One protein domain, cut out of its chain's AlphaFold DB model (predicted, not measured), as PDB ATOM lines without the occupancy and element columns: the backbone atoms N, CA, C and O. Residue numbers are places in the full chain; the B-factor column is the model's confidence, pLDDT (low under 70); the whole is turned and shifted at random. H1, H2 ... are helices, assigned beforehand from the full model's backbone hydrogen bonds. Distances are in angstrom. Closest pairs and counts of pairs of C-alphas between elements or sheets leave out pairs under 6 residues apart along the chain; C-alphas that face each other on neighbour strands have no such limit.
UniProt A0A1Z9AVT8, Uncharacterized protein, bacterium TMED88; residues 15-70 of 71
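This is residues 15 to 70 of the 71 residues of an uncharacterized protein of bacterium TMED88 (UniProt A0A1Z9AVT8). Three short helices make an open arrangement: H2 and H3 lie near each other at one end of the longest axis, running opposite ways, and H1 lies by itself at the other end. Two stretches with no named element span the gap: residues 15 to 21 run from the H3 end to H1, and residues 33 to 43 run back from H1 to H2. The printed part has 56 residues with three named helices in the order H1, H2, H3 and no named strand; the class is all helix, with 30 of the 56 residues in the helices. The whole is only just compact, close to loose, with a radius of gyration of the C-alphas of 12.0 A and spans of 31 by 25 by 18 A.

The printed part begins at Lys 15, whose C-alpha is at (25.223, 27.890, 9.316). H1 follows, residues 22 to 32, 15.3 A from first to last C-alpha; it begins with C-alpha 22 at (41.193, 32.899, 13.425). After residues 33 to 43 comes H2, residues 44 to 53, 14.6 A long from first to last C-alpha, with C-alpha 44 at (31.547, 49.408, 20.473). Residues 54 to 59 lead to H3, residues 60 to 68, 12.5 A from first to last C-alpha, which ends with C-alpha 68 at (26.958, 36.759, 14.286). Residues 69 and 70 close the printed part.

H1 touches no helix: it is apart from H2, the next helix in the chain, and apart from H3. H2 and H3 are close but not clearly touching, with 1 pair of C-alphas within 8 A. Their closest C-alphas, those of Cys 51 and Arg 66, are 6.9 A apart, and their centres are 13.9 A apart. H2 and H3 stand at a shallow tilt of 21 degrees and run opposite ways. In H1, H2 and H3 every O i to N i+4 pair is within hydrogen-bond range.

The two C-alphas farthest apart are those of Arg 30, in H1, and Thr 58, between H2 and H3, at 31.8 A. The C-alphas of Lys 15 and Lys 70, the first and last printed, are 15.0 A apart. The printed part has no cut. The link from H1 to H2 is long, with 11 residues between the helices, and the link from H2 to H3 is short, with 6. The mean pLDDT of the printed part is 95.3, and no printed residue is under 70.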
ATOM      1  N   LYS A  15      25.755  28.482   8.072       91.75
ATOM      2  CA  LYS A  15      25.223  27.890   9.316       91.75
ATOM      3  C   LYS A  15      25.989  28.331  10.571       91.75
ATOM      4  O   LYS A  15      25.392  28.509  11.622       91.75
ATOM      5  N   ARG A  16      27.302  28.568  10.459       91.75
ATOM      6  CA  ARG A  16      28.169  29.020  11.563       91.75
ATOM      7  C   ARG A  16      28.324  30.547  11.653       91.75
ATOM      8  O   ARG A  16      29.251  31.031  12.298       91.75
ATOM      9  N   GLY A  17      27.462  31.317  10.989       89.62
ATOM     10  CA  GLY A  17      27.468  32.783  11.057       89.62
ATOM     11  C   GLY A  17      28.387  33.475  10.045       89.62
ATOM     12  O   GLY A  17      28.613  34.677  10.155       89.62
ATOM     13  N   ALA A  18      28.916  32.738   9.059       92.31
ATOM     14  CA  ALA A  18      29.792  33.248   8.004       92.31
ATOM     15  C   ALA A  18      31.042  34.024   8.509       92.31
ATOM     16  O   ALA A  18      31.352  34.125   9.699       92.31
ATOM     17  N   GLY A  19      31.838  34.536   7.565       92.94
ATOM     18  CA  GLY A  19      33.070  35.285   7.846       92.94
ATOM     19  C   GLY A  19      34.324  34.418   8.014       92.94
ATOM     20  O   GLY A  19      34.331  33.232   7.682       92.94
ATOM     21  N   LEU A  20      35.411  35.042   8.474       95.06
ATOM     22  CA  LEU A  20      36.716  34.401   8.660       95.06
ATOM     23  C   LEU A  20      36.840  33.751  10.043       95.06
ATOM     24  O   LEU A  20      36.307  34.255  11.041       95.06
ATOM     25  N   THR A  21      37.577  32.647  10.096       95.19
ATOM     26  CA  THR A  21      38.081  32.053  11.343       95.19
ATOM     27  C   THR A  21      39.347  32.779  11.802       95.19
ATOM     28  O   THR A  21      39.842  33.656  11.093       95.19
ATOM     29  N   GLN A  22      39.882  32.417  12.972       95.12
ATOM     30  CA  GLN A  22      41.193  32.899  13.425       95.12
ATOM     31  C   GLN A  22      42.273  32.548  12.391       95.12
ATOM     32  O   GLN A  22      42.827  33.450  11.776       95.12
ATOM     33  N   LYS A  23      42.387  31.261  12.031       94.81
ATOM     34  CA  LYS A  23      43.264  30.760  10.956       94.81
ATOM     35  C   LYS A  23      43.133  31.549   9.649       94.81
ATOM     36  O   LYS A  23      44.123  31.830   8.977       94.81
ATOM     37  N   GLY A  24      41.901  31.888   9.262       95.81
ATOM     38  CA  GLY A  24      41.636  32.695   8.075       95.81
ATOM     39  C   GLY A  24      42.189  34.114   8.183       95.81
ATOM     40  O   GLY A  24      42.820  34.580   7.237       95.81
ATOM     41  N   ARG A  25      41.972  34.784   9.322       96.56
ATOM     42  CA  ARG A  25      42.532  36.117   9.586       96.56
ATOM     43  C   ARG A  25      44.055  36.078   9.627       96.56
ATOM     44  O   ARG A  25      44.668  36.861   8.916       96.56
ATOM     45  N   ASP A  26      44.646  35.124  10.340       95.38
ATOM     46  CA  ASP A  26      46.103  35.000  10.484       95.38
ATOM     47  C   ASP A  26      46.786  34.781   9.139       95.38
ATOM     48  O   ASP A  26      47.770  35.439   8.815       95.38
ATOM     49  N   LYS A  27      46.223  33.908   8.295       94.62
ATOM     50  CA  LYS A  27      46.757  33.672   6.952       94.62
ATOM     51  C   LYS A  27      46.704  34.926   6.079       94.62
ATOM     52  O   LYS A  27      47.630  35.156   5.304       94.62
ATOM     53  N   ILE A  28      45.625  35.707   6.167       94.75
ATOM     54  CA  ILE A  28      45.492  36.955   5.405       94.75
ATOM     55  C   ILE A  28      46.464  38.009   5.940       94.75
ATOM     56  O   ILE A  28      47.205  38.584   5.146       94.75
ATOM     57  N   ASN A  29      46.524  38.186   7.259       96.12
ATOM     58  CA  ASN A  29      47.434  39.114   7.928       96.12
ATOM     59  C   ASN A  29      48.893  38.791   7.589       96.12
ATOM     60  O   ASN A  29      49.603  39.660   7.102       96.12
ATOM     61  N   ARG A  30      49.309  37.521   7.689       94.50
ATOM     62  CA  ARG A  30      50.664  37.083   7.312       94.50
ATOM     63  C   ARG A  30      50.989  37.345   5.844       94.50
ATOM     64  O   ARG A  30      52.122  37.663   5.517       94.50
ATOM     65  N   LYS A  31      50.017  37.168   4.944       94.06
ATOM     66  CA  LYS A  31      50.247  37.333   3.502       94.06
ATOM     67  C   LYS A  31      50.274  38.801   3.064       94.06
ATOM     68  O   LYS A  31      50.910  39.110   2.066       94.06
ATOM     69  N   THR A  32      49.513  39.661   3.729       95.31
ATOM     70  CA  THR A  32      49.236  41.024   3.242       95.31
ATOM     71  C   THR A  32      49.744  42.123   4.167       95.31
ATOM     72  O   THR A  32      49.643  43.287   3.807       95.31
ATOM     73  N   GLY A  33      50.232  41.785   5.363       94.75
ATOM     74  CA  GLY A  33      50.537  42.769   6.404       94.75
ATOM     75  C   GLY A  33      49.291  43.420   7.016       94.75
ATOM     76  O   GLY A  33      49.403  44.384   7.766       94.75
ATOM     77  N   SER A  34      48.085  42.924   6.708       93.94
ATOM     78  CA  SER A  34      46.845  43.482   7.246       93.94
ATOM     79  C   SER A  34      46.673  43.217   8.744       93.94
ATOM     80  O   SER A  34      47.234  42.274   9.295       93.94
ATOM     81  N   ASN A  35      45.780  43.980   9.379       94.81
ATOM     82  CA  ASN A  35      45.364  43.782  10.770       94.81
ATOM     83  C   ASN A  35      43.873  43.404  10.868       94.81
ATOM     84  O   ASN A  35      43.041  44.142  11.405       94.81
ATOM     85  N   LEU A  36      43.497  42.261  10.288       95.00
ATOM     86  CA  LEU A  36      42.136  41.749  10.402       95.00
ATOM     87  C   LEU A  36      41.852  41.308  11.835       95.00
ATOM     88  O   LEU A  36      42.477  40.385  12.357       95.00
ATOM     89  N   LYS A  37      40.824  41.913  12.425       94.38
ATOM     90  CA  LYS A  37      40.358  41.624  13.783       94.38
ATOM     91  C   LYS A  37      39.124  40.721  13.780       94.38
ATOM     92  O   LYS A  37      38.358  40.678  12.813       94.38
ATOM     93  N   ALA A  38      38.904  40.018  14.888       94.12
ATOM     94  CA  ALA A  38      37.695  39.224  15.099       94.12
ATOM     95  C   ALA A  38      36.422  40.098  15.096       94.12
ATOM     96  O   ALA A  38      36.520  41.311  15.335       94.12
ATOM     97  N   PRO A  39      35.238  39.515  14.816       93.06
ATOM     98  CA  PRO A  39      33.960  40.164  15.094       93.06
ATOM     99  C   PRO A  39      33.857  40.619  16.548       93.06
ATOM    100  O   PRO A  39      34.367  39.929  17.422       93.06
ATOM    101  N   GLN A  40      33.187  41.748  16.771       95.06
ATOM    102  CA  GLN A  40      33.022  42.370  18.089       95.06
ATOM    103  C   GLN A  40      31.520  42.479  18.441       95.06
ATOM    104  O   GLN A  40      30.964  43.577  18.408       95.06
ATOM    105  N   PRO A  41      30.794  41.359  18.634       94.75
ATOM    106  CA  PRO A  41      29.340  41.373  18.854       94.75
ATOM    107  C   PRO A  41      28.894  42.023  20.176       94.75
ATOM    108  O   PRO A  41      27.726  42.406  20.308       94.75
ATOM    109  N   GLU A  42      29.799  42.135  21.144       94.94
ATOM    110  CA  GLU A  42      29.574  42.701  22.473       94.94
ATOM    111  C   GLU A  42      29.294  44.208  22.452       94.94
ATOM    112  O   GLU A  42      28.640  44.710  23.358       94.94
ATOM    113  N   GLY A  43      29.691  44.935  21.401       93.31
ATOM    114  CA  GLY A  43      29.427  46.371  21.320       93.31
ATOM    115  C   GLY A  43      30.535  47.175  20.656       93.31
ATOM    116  O   GLY A  43      31.387  46.654  19.942       93.31
ATOM    117  N   GLY A  44      30.496  48.486  20.889       95.69
ATOM    118  CA  GLY A  44      31.547  49.408  20.473       95.69
ATOM    119  C   GLY A  44      31.456  49.912  19.024       95.69
ATOM    120  O   GLY A  44      30.538  49.565  18.265       95.69
ATOM    121  N   PRO A  45      32.418  50.762  18.619       96.19
ATOM    122  CA  PRO A  45      32.384  51.468  17.338       96.19
ATOM    123  C   PRO A  45      32.429  50.517  16.137       96.19
ATOM    124  O   PRO A  45      31.762  50.755  15.129       96.19
ATOM    125  N   ARG A  46      33.146  49.388  16.245       96.00
ATOM    126  CA  ARG A  46      33.229  48.395  15.161       96.00
ATOM    127  C   ARG A  46      31.893  47.708  14.911       96.00
ATOM    128  O   ARG A  46      31.526  47.546  13.748       96.00
ATOM    129  N   LYS A  47      31.156  47.350  15.970       96.56
ATOM    130  CA  LYS A  47      29.801  46.799  15.846       96.56
ATOM    131  C   LYS A  47      28.861  47.811  15.209       96.56
ATOM    132  O   LYS A  47      28.241  47.482  14.206       96.56
ATOM    133  N   LYS A  48      28.809  49.044  15.733       97.19
ATOM    134  CA  LYS A  48      27.960  50.124  15.191       97.19
ATOM    135  C   LYS A  48      28.208  50.321  13.691       97.19
ATOM    136  O   LYS A  48      27.279  50.257  12.890       97.19
ATOM    137  N   SER A  49      29.478  50.443  13.306       96.75
ATOM    138  CA  SER A  49      29.892  50.590  11.911       96.75
ATOM    139  C   SER A  49      29.527  49.373  11.048       96.75
ATOM    140  O   SER A  49      29.048  49.522   9.922       96.75
ATOM    141  N   PHE A  50      29.712  48.149  11.557       96.69
ATOM    142  CA  PHE A  50      29.322  46.937  10.837       96.69
ATOM    143  C   PHE A  50      27.799  46.833  10.657       96.69
ATOM    144  O   PHE A  50      27.349  46.599   9.535       96.69
ATOM    145  N   CYS A  51      27.004  47.037  11.713       96.62
ATOM    146  CA  CYS A  51      25.542  46.961  11.650       96.62
ATOM    147  C   CYS A  51      24.961  47.979  10.660       96.62
ATOM    148  O   CYS A  51      24.062  47.621   9.896       96.62
ATOM    149  N   ALA A  52      25.501  49.205  10.646       97.88
ATOM    150  CA  ALA A  52      25.090  50.265   9.728       97.88
ATOM    151  C   ALA A  52      25.386  49.893   8.267       97.88
ATOM    152  O   ALA A  52      24.475  49.839   7.444       97.88
ATOM    153  N   ARG A  53      26.639  49.536   7.951       97.56
ATOM    154  CA  ARG A  53      27.052  49.204   6.572       97.56
ATOM    155  C   ARG A  53      26.415  47.931   6.025       97.56
ATOM    156  O   ARG A  53      26.282  47.780   4.818       97.56
ATOM    157  N   SER A  54      26.043  46.998   6.898       96.50
ATOM    158  CA  SER A  54      25.432  45.731   6.489       96.50
ATOM    159  C   SER A  54      23.902  45.765   6.461       96.50
ATOM    160  O   SER A  54      23.298  44.725   6.217       96.50
ATOM    161  N   ARG A  55      23.246  46.905   6.738       96.38
ATOM    162  CA  ARG A  55      21.775  46.981   6.886       96.38
ATOM    163  C   ARG A  55      21.012  46.522   5.641       96.38
ATOM    164  O   ARG A  55      19.976  45.887   5.784       96.38
ATOM    165  N   GLY A  56      21.548  46.770   4.448       96.94
ATOM    166  CA  GLY A  56      20.944  46.356   3.175       96.94
ATOM    167  C   GLY A  56      21.271  44.927   2.726       96.94
ATOM    168  O   GLY A  56      20.945  44.553   1.605       96.94
ATOM    169  N   TRP A  57      21.962  44.116   3.533       97.19
ATOM    170  CA  TRP A  57      22.374  42.777   3.101       97.19
ATOM    171  C   TRP A  57      21.206  41.785   3.129       97.19
ATOM    172  O   TRP A  57      20.813  41.295   4.188       97.19
ATOM    173  N   THR A  58      20.702  41.423   1.952       95.50
ATOM    174  CA  THR A  58      19.566  40.498   1.789       95.50
ATOM    175  C   THR A  58      19.979  39.035   1.604       95.50
ATOM    176  O   THR A  58      19.214  38.134   1.952       95.50
ATOM    177  N   GLY A  59      21.198  38.783   1.118       96.31
ATOM    178  CA  GLY A  59      21.709  37.432   0.870       96.31
ATOM    179  C   GLY A  59      21.941  36.611   2.147       96.31
ATOM    180  O   GLY A  59      22.305  37.147   3.197       96.31
ATOM    181  N   GLU A  60      21.802  35.286   2.042       95.88
ATOM    182  CA  GLU A  60      21.879  34.333   3.164       95.88
ATOM    183  C   GLU A  60      23.172  34.486   3.988       95.88
ATOM    184  O   GLU A  60      23.155  34.591   5.218       95.88
ATOM    185  N   ARG A  61      24.314  34.596   3.298       95.00
ATOM    186  CA  ARG A  61      25.629  34.807   3.919       95.00
ATOM    187  C   ARG A  61      25.710  36.138   4.671       95.00
ATOM    188  O   ARG A  61      26.337  36.198   5.729       95.00
ATOM    189  N   GLY A  62      25.092  37.188   4.130       95.81
ATOM    190  CA  GLY A  62      25.050  38.512   4.743       95.81
ATOM    191  C   GLY A  62      24.198  38.515   6.010       95.81
ATOM    192  O   GLY A  62      24.670  38.935   7.064       95.81
ATOM    193  N   LYS A  63      22.999  37.927   5.940       96.62
ATOM    194  CA  LYS A  63      22.115  37.721   7.096       96.62
ATOM    195  C   LYS A  63      22.780  36.890   8.198       96.62
ATOM    196  O   LYS A  63      22.644  37.199   9.377       96.62
ATOM    197  N   ALA A  64      23.535  35.848   7.844       96.88
ATOM    198  CA  ALA A  64      24.299  35.068   8.821       96.88
ATOM    199  C   ALA A  64      25.415  35.881   9.496       96.88
ATOM    200  O   ALA A  64      25.590  35.785  10.711       96.88
ATOM    201  N   ALA A  65      26.132  36.709   8.732       96.44
ATOM    202  CA  ALA A  65      27.141  37.600   9.295       96.44
ATOM    203  C   ALA A  65      26.513  38.628  10.247       96.44
ATOM    204  O   ALA A  65      27.028  38.817  11.343       96.44
ATOM    205  N   ARG A  66      25.378  39.237   9.880       96.81
ATOM    206  CA  ARG A  66      24.639  40.161  10.758       96.81
ATOM    207  C   ARG A  66      24.276  39.525  12.096       96.81
ATOM    208  O   ARG A  66      24.724  40.023  13.126       96.81
ATOM    209  N   ARG A  67      23.643  38.344  12.065       95.88
ATOM    210  CA  ARG A  67      23.324  37.564  13.275       95.88
ATOM    211  C   ARG A  67      24.553  37.328  14.153       95.88
ATOM    212  O   ARG A  67      24.501  37.540  15.360       95.88
ATOM    213  N   ARG A  68      25.693  36.957  13.555       95.44
ATOM    214  CA  ARG A  68      26.958  36.759  14.286       95.44
ATOM    215  C   ARG A  68      27.459  38.034  14.969       95.44
ATOM    216  O   ARG A  68      28.056  37.950  16.036       95.44
ATOM    217  N   TRP A  69      27.240  39.193  14.358       95.88
ATOM    218  CA  TRP A  69      27.605  40.499  14.909       95.88
ATOM    219  C   TRP A  69      26.542  41.092  15.844       95.88
ATOM    220  O   TRP A  69      26.753  42.189  16.361       95.88
ATOM    221  N   LYS A  70      25.435  40.378  16.100       95.31
ATOM    222  CA  LYS A  70      24.275  40.869  16.862       95.31
ATOM    223  C   LYS A  70      23.733  42.184  16.280       95.31
ATOM    224  O   LYS A  70      23.493  43.147  17.013       95.31
TER     225      LYS A  70